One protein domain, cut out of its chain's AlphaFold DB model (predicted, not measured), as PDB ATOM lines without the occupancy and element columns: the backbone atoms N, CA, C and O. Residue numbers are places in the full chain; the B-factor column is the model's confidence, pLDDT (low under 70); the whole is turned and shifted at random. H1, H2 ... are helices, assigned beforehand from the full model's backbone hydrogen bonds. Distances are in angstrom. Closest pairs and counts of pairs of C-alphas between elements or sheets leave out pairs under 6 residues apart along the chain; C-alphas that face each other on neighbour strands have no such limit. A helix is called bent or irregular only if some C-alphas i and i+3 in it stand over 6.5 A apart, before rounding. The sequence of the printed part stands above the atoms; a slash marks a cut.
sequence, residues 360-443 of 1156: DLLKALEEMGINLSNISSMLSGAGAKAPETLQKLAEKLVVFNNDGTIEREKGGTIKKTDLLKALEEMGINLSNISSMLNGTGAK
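This is residues 360 to 443 of the 1156 residues of the protein "SET domain-containing protein" of Wolbachia pipientis (UniProt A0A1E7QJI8). Two small L-shaped corners of short helices, H1 with H2 and H4 with H5, join through H2 and H5, which pack side by side, while the longer helix H3 runs past them and has H1 and H4 near its last turns. After H3 a loop of 20 residues, 398 to 417, reaches away from the helices before the chain comes back to H4. The printed part has 84 residues with five named helices, in the order H1 H2 H3 H4 H5, and no named strand; its class is all helix. It is compact, with a radius of gyration of the C-alphas of 12.7 A, and the C-alphas span 38 by 31 by 18 A.

H1, residues 360 to 367, and H2, residues 372 to 378, are close but not clearly touching and about perpendicular at 75 degrees; their closest C-alphas, of Leu 365 and Leu 372, are 7.6 A apart. H3, residues 383 to 397, only just touches H1, with 3 pairs of C-alphas within 8 A, and does so with residues 391 to 394 alone. The closest C-alphas there are those of Leu 361 and Ala 394, 6.8 A apart, and the two helices run the same way at a steep tilt of 61 degrees. H4, residues 418 to 425, touches H3 at residues 396 to 397 alone, with the C-alphas of Leu 397 and Leu 420 closest at 5.4 A. Their tilt of 69 degrees is steep, only just short of about perpendicular. H5, residues 430 to 436, touches H2 at a shallow tilt of 28 degrees, the same way; the closest C-alphas, of Asn 374 and Ser 434, are 5.3 A apart. The helix packing is mostly crossed, but only just, with 1 of 3 touching pairs at a shallow tilt. H4 and H5 are close but not clearly touching, with the C-alphas of Leu 423 and Leu 430 closest at 7.6 A. H1 and H4 are apart, and so are H3 and H5. Every O i to N i+4 pair is within hydrogen-bond range in H1, H2, H4 and H5, and 9 of 11 are in H3.

H1 begins at C-alpha 360, (26.365, 12.285, 21.710), and is 10.3 A long; H2 is 9.8 A long. H3 is 21.3 A long, from C-alpha 383 to C-alpha 397 at (16.162, 17.557, 28.045), and is irregular: C-alphas 384 and 387 are 7.8 A apart. H4 is 10.3 A long, and H5, 9.8 A long, ends at C-alpha 436, (14.607, 19.469, 44.735).

The two C-alphas farthest apart are those of Gly 381 and Lys 410, 38.1 A. The printed part has no cut. The link from H3 to H4 is long; the links from H1 to H2, H2 to H3 and H4 to H5 are tight. The mean pLDDT of the printed part is 93.6, and no printed residue is under 70.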
ATOM      1  N   ASP A 360      27.338  11.234  22.024       92.81
ATOM      2  CA  ASP A 360      26.365  12.285  21.710       92.81
ATOM      3  C   ASP A 360      25.566  12.724  22.953       92.81
ATOM      4  O   ASP A 360      25.303  13.911  23.129       92.81
ATOM      5  N   LEU A 361      25.269  11.803  23.878       94.56
ATOM      6  CA  LEU A 361      24.644  12.130  25.164       94.56
ATOM      7  C   LEU A 361      25.516  13.073  26.007       94.56
ATOM      8  O   LEU A 361      25.013  14.085  26.488       94.56
ATOM      9  N   LEU A 362      26.805  12.762  26.197       94.81
ATOM     10  CA  LEU A 362      27.691  13.600  27.012       94.81
ATOM     11  C   LEU A 362      27.950  14.955  26.340       94.81
ATOM     12  O   LEU A 362      27.843  15.986  27.000       94.81
ATOM     13  N   LYS A 363      28.195  14.963  25.021       92.88
ATOM     14  CA  LYS A 363      28.338  16.200  24.236       92.88
ATOM     15  C   LYS A 363      27.117  17.101  24.377       92.88
ATOM     16  O   LYS A 363      27.278  18.303  24.550       92.88
ATOM     17  N   ALA A 364      25.912  16.529  24.364       92.25
ATOM     18  CA  ALA A 364      24.695  17.308  24.522       92.25
ATOM     19  C   ALA A 364      24.579  17.972  25.898       92.25
ATOM     20  O   ALA A 364      24.245  19.151  25.978       92.25
ATOM     21  N   LEU A 365      24.892  17.247  26.977       92.62
ATOM     22  CA  LEU A 365      24.879  17.821  28.324       92.62
ATOM     23  C   LEU A 365      25.908  18.958  28.461       92.62
ATOM     24  O   LEU A 365      25.584  20.007  29.011       92.62
ATOM     25  N   GLU A 366      27.112  18.784  27.908       92.75
ATOM     26  CA  GLU A 366      28.186  19.788  27.940       92.75
ATOM     27  C   GLU A 366      27.871  21.038  27.105       92.75
ATOM     28  O   GLU A 366      27.947  22.149  27.630       92.75
ATOM     29  N   GLU A 367      27.449  20.881  25.842       91.62
ATOM     30  CA  GLU A 367      27.054  21.995  24.955       91.62
ATOM     31  C   GLU A 367      25.890  22.827  25.528       91.62
ATOM     32  O   GLU A 367      25.688  23.974  25.133       91.62
ATOM     33  N   MET A 368      25.126  22.263  26.467       88.44
ATOM     34  CA  MET A 368      23.976  22.898  27.114       88.44
ATOM     35  C   MET A 368      24.280  23.400  28.537       88.44
ATOM     36  O   MET A 368      23.368  23.844  29.233       88.44
ATOM     37  N   GLY A 369      25.537  23.329  28.995       90.06
ATOM     38  CA  GLY A 369      25.943  23.766  30.339       90.06
ATOM     39  C   GLY A 369      25.395  22.898  31.482       90.06
ATOM     40  O   GLY A 369      25.420  23.299  32.649       90.06
ATOM     41  N   ILE A 370      24.889  21.700  31.179       90.81
ATOM     42  CA  ILE A 370      24.280  20.792  32.152       90.81
ATOM     43  C   ILE A 370      25.381  20.000  32.856       90.81
ATOM     44  O   ILE A 370      25.814  18.936  32.416       90.81
ATOM     45  N   ASN A 371      25.822  20.522  34.000       90.62
ATOM     46  CA  ASN A 371      26.854  19.887  34.813       90.62
ATOM     47  C   ASN A 371      26.419  18.482  35.287       90.62
ATOM     48  O   ASN A 371      25.350  18.309  35.883       90.62
ATOM     49  N   LEU A 372      27.280  17.477  35.080       92.12
ATOM     50  CA  LEU A 372      27.021  16.083  35.454       92.12
ATOM     51  C   LEU A 372      26.780  15.894  36.964       92.12
ATOM     52  O   LEU A 372      26.098  14.948  37.346       92.12
ATOM     53  N   SER A 373      27.246  16.802  37.828       93.19
ATOM     54  CA  SER A 373      26.919  16.795  39.264       93.19
ATOM     55  C   SER A 373      25.431  17.051  39.558       93.19
ATOM     56  O   SER A 373      24.861  16.436  40.462       93.19
ATOM     57  N   ASN A 374      24.750  17.881  38.759       94.56
ATOM     58  CA  ASN A 374      23.298  18.072  38.864       94.56
ATOM     59  C   ASN A 374      22.559  16.785  38.476       94.56
ATOM     60  O   ASN A 374      21.663  16.326  39.187       94.56
ATOM     61  N   ILE A 375      22.990  16.156  37.381       96.38
ATOM     62  CA  ILE A 375      22.460  14.873  36.912       96.38
ATOM     63  C   ILE A 375      22.721  13.764  37.948       96.38
ATOM     64  O   ILE A 375      21.803  13.020  38.291       96.38
ATOM     65  N   SER A 376      23.927  13.679  38.516       95.88
ATOM     66  CA  SER A 376      24.301  12.670  39.516       95.88
ATOM     67  C   SER A 376      23.586  12.858  40.860       95.88
ATOM     68  O   SER A 376      23.296  11.873  41.545       95.88
ATOM     69  N   SER A 377      23.243  14.100  41.222       95.94
ATOM     70  CA  SER A 377      22.368  14.436  42.352       95.94
ATOM     71  C   SER A 377      20.959  13.877  42.135       95.94
ATOM     72  O   SER A 377      20.427  13.165  42.994       95.94
ATOM     73  N   MET A 378      20.371  14.116  40.958       97.88
ATOM     74  CA  MET A 378      19.044  13.599  40.597       97.88
ATOM     75  C   MET A 378      19.016  12.068  40.540       97.88
ATOM     76  O   MET A 378      18.098  11.438  41.070       97.88
ATOM     77  N   LEU A 379      20.043  11.467  39.936       97.62
ATOM     78  CA  LEU A 379      20.185  10.021  39.747       97.62
ATOM     79  C   LEU A 379      20.784   9.304  40.961       97.62
ATOM     80  O   LEU A 379      20.963   8.087  40.911       97.62
ATOM     81  N   SER A 380      21.057  10.016  42.057       96.75
ATOM     82  CA  SER A 380      21.620   9.426  43.268       96.75
ATOM     83  C   SER A 380      20.755   8.265  43.768       96.75
ATOM     84  O   SER A 380      19.561   8.427  44.032       96.75
ATOM     85  N   GLY A 381      21.342   7.070  43.857       94.62
ATOM     86  CA  GLY A 381      20.618   5.847  44.221       94.62
ATOM     87  C   GLY A 381      19.795   5.194  43.100       94.62
ATOM     88  O   GLY A 381      18.949   4.347  43.393       94.62
ATOM     89  N   ALA A 382      20.018   5.535  41.823       97.56
ATOM     90  CA  ALA A 382      19.488   4.763  40.691       97.56
ATOM     91  C   ALA A 382      20.083   3.340  40.632       97.56
ATOM     92  O   ALA A 382      19.421   2.399  40.177       97.56
ATOM     93  N   GLY A 383      21.312   3.173  41.132       97.38
ATOM     94  CA  GLY A 383      21.994   1.894  41.282       97.38
ATOM     95  C   GLY A 383      22.145   1.178  39.941       97.38
ATOM     96  O   GLY A 383      22.544   1.772  38.941       97.38
ATOM     97  N   ALA A 384      21.723  -0.088  39.891       97.38
ATOM     98  CA  ALA A 384      21.790  -0.927  38.693       97.38
ATOM     99  C   ALA A 384      21.011  -0.397  37.466       97.38
ATOM    100  O   ALA A 384      21.153  -0.982  36.397       97.38
ATOM    101  N   LYS A 385      20.177   0.647  37.620       98.00
ATOM    102  CA  LYS A 385      19.429   1.316  36.537       98.00
ATOM    103  C   LYS A 385      20.043   2.649  36.085       98.00
ATOM    104  O   LYS A 385      19.456   3.331  35.252       98.00
ATOM    105  N   ALA A 386      21.173   3.069  36.660       98.19
ATOM    106  CA  ALA A 386      21.773   4.368  36.352       98.19
ATOM    107  C   ALA A 386      22.030   4.613  34.847       98.19
ATOM    108  O   ALA A 386      21.711   5.717  34.405       98.19
ATOM    109  N   PRO A 387      22.518   3.646  34.036       98.19
ATOM    110  CA  PRO A 387      22.724   3.856  32.599       98.19
ATOM    111  C   PRO A 387      21.416   4.129  31.842       98.19
ATOM    112  O   PRO A 387      21.348   5.038  31.016       98.19
ATOM    113  N   GLU A 388      20.356   3.372  32.138       97.81
ATOM    114  CA  GLU A 388      19.050   3.531  31.495       97.81
ATOM    115  C   GLU A 388      18.325   4.796  31.979       97.81
ATOM    116  O   GLU A 388      17.639   5.455  31.200       97.81
ATOM    117  N   THR A 389      18.479   5.163  33.254       98.00
ATOM    118  CA  THR A 389      17.918   6.404  33.806       98.00
ATOM    119  C   THR A 389      18.655   7.643  33.290       98.00
ATOM    120  O   THR A 389      17.996   8.648  33.039       98.00
ATOM    121  N   LEU A 390      19.977   7.584  33.079       97.75
ATOM    122  CA  LEU A 390      20.755   8.679  32.479       97.75
ATOM    123  C   LEU A 390      20.278   8.958  31.052       97.75
ATOM    124  O   LEU A 390      19.950  10.097  30.731       97.75
ATOM    125  N   GLN A 391      20.169   7.902  30.241       96.50
ATOM    126  CA  GLN A 391      19.637   7.967  28.881       96.50
ATOM    127  C   GLN A 391      18.247   8.626  28.855       96.50
ATOM    128  O   GLN A 391      18.051   9.636  28.186       96.50
ATOM    129  N   LYS A 392      17.309   8.117  29.663       97.56
ATOM    130  CA  LYS A 392      15.947   8.662  29.748       97.56
ATOM    131  C   LYS A 392      15.877  10.097  30.261       97.56
ATOM    132  O   LYS A 392      14.941  10.810  29.917       97.56
ATOM    133  N   LEU A 393      16.805  10.519  31.125       97.06
ATOM    134  CA  LEU A 393      16.839  11.900  31.602       97.06
ATOM    135  C   LEU A 393      17.351  12.836  30.504       97.06
ATOM    136  O   LEU A 393      16.764  13.895  30.304       97.06
ATOM    137  N   ALA A 394      18.378  12.424  29.754       95.31
ATOM    138  CA  ALA A 394      18.847  13.164  28.585       95.31
ATOM    139  C   ALA A 394      17.733  13.308  27.532       95.31
ATOM    140  O   ALA A 394      17.491  14.412  27.062       95.31
ATOM    141  N   GLU A 395      16.968  12.247  27.255       95.19
ATOM    142  CA  GLU A 395      15.789  12.264  26.360       95.19
ATOM    143  C   GLU A 395      14.646  13.189  26.829       95.19
ATOM    144  O   GLU A 395      13.757  13.522  26.047       95.19
ATOM    145  N   LYS A 396      14.637  13.620  28.099       96.00
ATOM    146  CA  LYS A 396      13.694  14.638  28.605       96.00
ATOM    147  C   LYS A 396      14.203  16.069  28.451       96.00
ATOM    148  O   LYS A 396      13.404  16.990  28.586       96.00
ATOM    149  N   LEU A 397      15.485  16.257  28.148       94.81
ATOM    150  CA  LEU A 397      16.162  17.557  28.045       94.81
ATOM    151  C   LEU A 397      16.578  17.884  26.596       94.81
ATOM    152  O   LEU A 397      16.608  19.049  26.199       94.81
ATOM    153  N   VAL A 398      16.866  16.852  25.800       94.88
ATOM    154  CA  VAL A 398      17.443  16.919  24.452       94.88
ATOM    155  C   VAL A 398      16.634  16.056  23.488       94.88
ATOM    156  O   VAL A 398      16.214  14.954  23.845       94.88
ATOM    157  N   VAL A 399      16.436  16.532  22.257       93.38
ATOM    158  CA  VAL A 399      15.800  15.742  21.195       93.38
ATOM    159  C   VAL A 399      16.846  14.891  20.468       93.38
ATOM    160  O   VAL A 399      17.859  15.401  19.986       93.38
ATOM    161  N   PHE A 400      16.578  13.589  20.367       91.56
ATOM    162  CA  PHE A 400      17.392  12.628  19.625       91.56
ATOM    163  C   PHE A 400      16.661  12.169  18.357       91.56
ATOM    164  O   PHE A 400      15.448  11.954  18.367       91.56
ATOM    165  N   ASN A 401      17.415  11.984  17.279       91.88
ATOM    166  CA  ASN A 401      16.965  11.359  16.042       91.88
ATOM    167  C   ASN A 401      16.720   9.850  16.242       91.88
ATOM    168  O   ASN A 401      17.231   9.230  17.174       91.88
ATOM    169  N   ASN A 402      16.001   9.222  15.304       88.00
ATOM    170  CA  ASN A 402      15.698   7.780  15.336       88.00
ATOM    171  C   ASN A 402      16.942   6.862  15.301       88.00
ATOM    172  O   ASN A 402      16.835   5.686  15.640       88.00
ATOM    173  N   ASP A 403      18.098   7.372  14.873       86.81
ATOM    174  CA  ASP A 403      19.387   6.663  14.877       86.81
ATOM    175  C   ASP A 403      20.195   6.861  16.178       86.81
ATOM    176  O   ASP A 403      21.272   6.288  16.329       86.81
ATOM    177  N   GLY A 404      19.666   7.638  17.130       84.31
ATOM    178  CA  GLY A 404      20.304   7.961  18.406       84.31
ATOM    179  C   GLY A 404      21.236   9.176  18.377       84.31
ATOM    180  O   GLY A 404      21.818   9.490  19.415       84.31
ATOM    181  N   THR A 405      21.378   9.866  17.239       89.56
ATOM    182  CA  THR A 405      22.156  11.116  17.150       89.56
ATOM    183  C   THR A 405      21.372  12.321  17.676       89.56
ATOM    184  O   THR A 405      20.144  12.291  17.754       89.56
ATOM    185  N   ILE A 406      22.057  13.407  18.046       92.81
ATOM    186  CA  ILE A 406      21.407  14.646  18.518       92.81
ATOM    187  C   ILE A 406      20.700  15.361  17.352       92.81
ATOM    188  O   ILE A 406      21.331  15.637  16.327       92.81
ATOM    189  N   GLU A 407      19.430  15.754  17.509       93.94
ATOM    190  CA  GLU A 407      18.790  16.667  16.553       93.94
ATOM    191  C   GLU A 407      19.308  18.105  16.769       93.94
ATOM    192  O   GLU A 407      19.385  18.595  17.898       93.94
ATOM    193  N   ARG A 408      19.675  18.804  15.689       93.00
ATOM    194  CA  ARG A 408      20.190  20.184  15.733       93.00
ATOM    195  C   ARG A 408      19.284  21.137  14.957       93.00
ATOM    196  O   ARG A 408      18.739  20.779  13.915       93.00
ATOM    197  N   GLU A 409      19.127  22.356  15.463       92.81
ATOM    198  CA  GLU A 409      18.316  23.402  14.835       92.81
ATOM    199  C   GLU A 409      19.043  24.039  13.629       92.81
ATOM    200  O   GLU A 409      20.233  23.802  13.383       92.81
ATOM    201  N   LYS A 410      18.332  24.870  12.849       88.31
ATOM    202  CA  LYS A 410      18.904  25.624  11.718       88.31
ATOM    203  C   LYS A 410      19.899  26.676  12.229       88.31
ATOM    204  O   LYS A 410      19.531  27.812  12.493       88.31
ATOM    205  N   GLY A 411      21.154  26.262  12.362       87.25
ATOM    206  CA  GLY A 411      22.229  27.018  13.015       87.25
ATOM    207  C   GLY A 411      23.261  26.115  13.698       87.25
ATOM    208  O   GLY A 411      24.346  26.577  14.030       87.25
ATOM    209  N   GLY A 412      22.961  24.821  13.869       90.56
ATOM    210  CA  GLY A 412      23.875  23.840  14.462       90.56
ATOM    211  C   GLY A 412      23.801  23.750  15.989       90.56
ATOM    212  O   GLY A 412      24.437  22.873  16.568       90.56
ATOM    213  N   THR A 413      22.997  24.591  16.641       92.19
ATOM    214  CA  THR A 413      22.643  24.467  18.061       92.19
ATOM    215  C   THR A 413      21.855  23.184  18.319       92.19
ATOM    216  O   THR A 413      21.131  22.696  17.452       92.19
ATOM    217  N   ILE A 414      21.985  22.624  19.520       93.94
ATOM    218  CA  ILE A 414      21.225  21.438  19.926       93.94
ATOM    219  C   ILE A 414      19.743  21.778  20.080       93.94
ATOM    220  O   ILE A 414      19.385  22.758  20.737       93.94
ATOM    221  N   LYS A 415      18.874  20.936  19.513       94.81
ATOM    222  CA  LYS A 415      17.429  21.052  19.679       94.81
ATOM    223  C   LYS A 415      17.031  20.567  21.073       94.81
ATOM    224  O   LYS A 415      16.989  19.370  21.368       94.81
ATOM    225  N   LYS A 416      16.739  21.532  21.937       94.75
ATOM    226  CA  LYS A 416      16.237  21.312  23.299       94.75
ATOM    227  C   LYS A 416      14.793  20.810  23.256       94.75
ATOM    228  O   LYS A 416      14.038  21.194  22.361       94.75
ATOM    229  N   THR A 417      14.400  19.988  24.226       95.25
ATOM    230  CA  THR A 417      12.982  19.648  24.425       95.25
ATOM    231  C   THR A 417      12.201  20.863  24.918       95.25
ATOM    232  O   THR A 417      12.754  21.747  25.576       95.25
ATOM    233  N   ASP A 418      10.892  20.870  24.679       93.94
ATOM    234  CA  ASP A 418       9.980  21.886  25.215       93.94
ATOM    235  C   ASP A 418      10.020  21.966  26.753       93.94
ATOM    236  O   ASP A 418       9.936  23.050  27.322       93.94
ATOM    237  N   LEU A 419      10.273  20.842  27.434       94.56
ATOM    238  CA  LEU A 419      10.502  20.802  28.881       94.56
ATOM    239  C   LEU A 419      11.687  21.683  29.307       94.56
ATOM    240  O   LEU A 419      11.571  22.422  30.284       94.56
ATOM    241  N   LEU A 420      12.823  21.608  28.604       93.19
ATOM    242  CA  LEU A 420      13.995  22.412  28.952       93.19
ATOM    243  C   LEU A 420      13.870  23.858  28.467       93.19
ATOM    244  O   LEU A 420      14.236  24.760  29.216       93.19
ATOM    245  N   LYS A 421      13.318  24.090  27.267       92.94
ATOM    246  CA  LYS A 421      13.019  25.453  26.789       92.94
ATOM    247  C   LYS A 421      12.162  26.199  27.812       92.94
ATOM    248  O   LYS A 421      12.459  27.345  28.132       92.94
ATOM    249  N   ALA A 422      11.189  25.509  28.412       92.81
ATOM    250  CA  ALA A 422      10.373  26.087  29.464       92.81
ATOM    251  C   ALA A 422      11.160  26.463  30.728       92.81
ATOM    252  O   ALA A 422      10.999  27.568  31.236       92.81
ATOM    253  N   LEU A 423      12.055  25.595  31.212       91.56
ATOM    254  CA  LEU A 423      12.918  25.918  32.354       91.56
ATOM    255  C   LEU A 423      13.804  27.147  32.081       91.56
ATOM    256  O   LEU A 423      13.908  28.026  32.934       91.56
ATOM    257  N   GLU A 424      14.412  27.229  30.897       91.38
ATOM    258  CA  GLU A 424      15.317  28.324  30.524       91.38
ATOM    259  C   GLU A 424      14.591  29.663  30.346       91.38
ATOM    260  O   GLU A 424      15.002  30.658  30.940       91.38
ATOM    261  N   GLU A 425      13.489  29.694  29.587       91.44
ATOM    262  CA  GLU A 425      12.693  30.911  29.350       91.44
ATOM    263  C   GLU A 425      12.072  31.477  30.643       91.44
ATOM    264  O   GLU A 425      11.791  32.670  30.730       91.44
ATOM    265  N   MET A 426      11.892  30.644  31.673       87.62
ATOM    266  CA  MET A 426      11.410  31.056  32.996       87.62
ATOM    267  C   MET A 426      12.528  31.442  33.979       87.62
ATOM    268  O   MET A 426      12.240  31.727  35.141       87.62
ATOM    269  N   GLY A 427      13.801  31.401  33.567       89.00
ATOM    270  CA  GLY A 427      14.944  31.642  34.457       89.00
ATOM    271  C   GLY A 427      15.144  30.559  35.529       89.00
ATOM    272  O   GLY A 427      15.820  30.788  36.536       89.00
ATOM    273  N   ILE A 428      14.564  29.369  35.349       87.56
ATOM    274  CA  ILE A 428      14.659  28.270  36.309       87.56
ATOM    275  C   ILE A 428      15.983  27.534  36.111       87.56
ATOM    276  O   ILE A 428      16.129  26.677  35.240       87.56
ATOM    277  N   ASN A 429      16.948  27.820  36.984       87.50
ATOM    278  CA  ASN A 429      18.215  27.101  36.979       87.50
ATOM    279  C   ASN A 429      18.005  25.605  37.292       87.50
ATOM    280  O   ASN A 429      17.390  25.235  38.301       87.50
ATOM    281  N   LEU A 430      18.579  24.736  36.455       89.12
ATOM    282  CA  LEU A 430      18.571  23.286  36.643       89.12
ATOM    283  C   LEU A 430      19.221  22.857  37.973       89.12
ATOM    284  O   LEU A 430      18.893  21.784  38.470       89.12
ATOM    285  N   SER A 431      20.071  23.682  38.595       89.88
ATOM    286  CA  SER A 431      20.587  23.455  39.956       89.88
ATOM    287  C   SER A 431      19.485  23.472  41.029       89.88
ATOM    288  O   SER A 431      19.475  22.626  41.924       89.88
ATOM    289  N   ASN A 432      18.501  24.370  40.921       92.19
ATOM    290  CA  ASN A 432      17.364  24.438  41.847       92.19
ATOM    291  C   ASN A 432      16.479  23.193  41.691       92.19
ATOM    292  O   ASN A 432      16.092  22.555  42.673       92.19
ATOM    293  N   ILE A 433      16.233  22.788  40.444       94.25
ATOM    294  CA  ILE A 433      15.497  21.564  40.113       94.25
ATOM    295  C   ILE A 433      16.262  20.312  40.579       94.25
ATOM    296  O   ILE A 433      15.671  19.436  41.211       94.25
ATOM    297  N   SER A 434      17.579  20.230  40.359       93.75
ATOM    298  CA  SER A 434      18.416  19.100  40.793       93.75
ATOM    299  C   SER A 434      18.541  19.006  42.320       93.75
ATOM    300  O   SER A 434      18.663  17.905  42.858       93.75
ATOM    301  N   SER A 435      18.458  20.140  43.023       93.81
ATOM    302  CA  SER A 435      18.375  20.227  44.484       93.81
ATOM    303  C   SER A 435      17.058  19.640  45.000       93.81
ATOM    304  O   SER A 435      17.062  18.771  45.880       93.81
ATOM    305  N   MET A 436      15.925  20.028  44.406       97.12
ATOM    306  CA  MET A 436      14.607  19.469  44.735       97.12
ATOM    307  C   MET A 436      14.535  17.966  44.449       97.12
ATOM    308  O   MET A 436      14.049  17.193  45.275       97.12
ATOM    309  N   LEU A 437      15.070  17.548  43.300       96.88
ATOM    310  CA  LEU A 437      15.066  16.172  42.800       96.88
ATOM    311  C   LEU A 437      16.252  15.323  43.297       96.88
ATOM    312  O   LEU A 437      16.397  14.173  42.870       96.88
ATOM    313  N   ASN A 438      17.074  15.831  44.218       95.81
ATOM    314  CA  ASN A 438      18.209  15.106  44.793       95.81
ATOM    315  C   ASN A 438      17.745  13.785  45.439       95.81
ATOM    316  O   ASN A 438      16.833  13.778  46.271       95.81
ATOM    317  N   GLY A 439      18.354  12.663  45.042       94.69
ATOM    318  CA  GLY A 439      17.992  11.332  45.538       94.69
ATOM    319  C   GLY A 439      16.715  10.740  44.932       94.69
ATOM    320  O   GLY A 439      16.136   9.817  45.510       94.69
ATOM    321  N   THR A 440      16.245  11.245  43.785       97.19
ATOM    322  CA  THR A 440      15.123  10.628  43.051       97.19
ATOM    323  C   THR A 440      15.506   9.266  42.457       97.19
ATOM    324  O   THR A 440      14.663   8.368  42.343       97.19
ATOM    325  N   GLY A 441      16.780   9.091  42.098       97.38
ATOM    326  CA  GLY A 441      17.319   7.848  41.565       97.38
ATOM    327  C   GLY A 441      16.637   7.459  40.256       97.38
ATOM    328  O   GLY A 441      16.456   8.278  39.358       97.38
ATOM    329  N   ALA A 442      16.206   6.201  40.154       97.50
ATOM    330  CA  ALA A 442      15.677   5.627  38.914       97.50
ATOM    331  C   ALA A 442      14.358   6.246  38.389       97.50
ATOM    332  O   ALA A 442      13.912   5.842  37.319       97.50
ATOM    333  N   LYS A 443      13.730   7.173  39.131       97.94
ATOM    334  CA  LYS A 443      12.512   7.916  38.736       97.94
ATOM    335  C   LYS A 443      12.785   9.354  38.259       97.94
ATOM    336  O   LYS A 443      11.844  10.114  38.048       97.94
TER     337      LYS A 443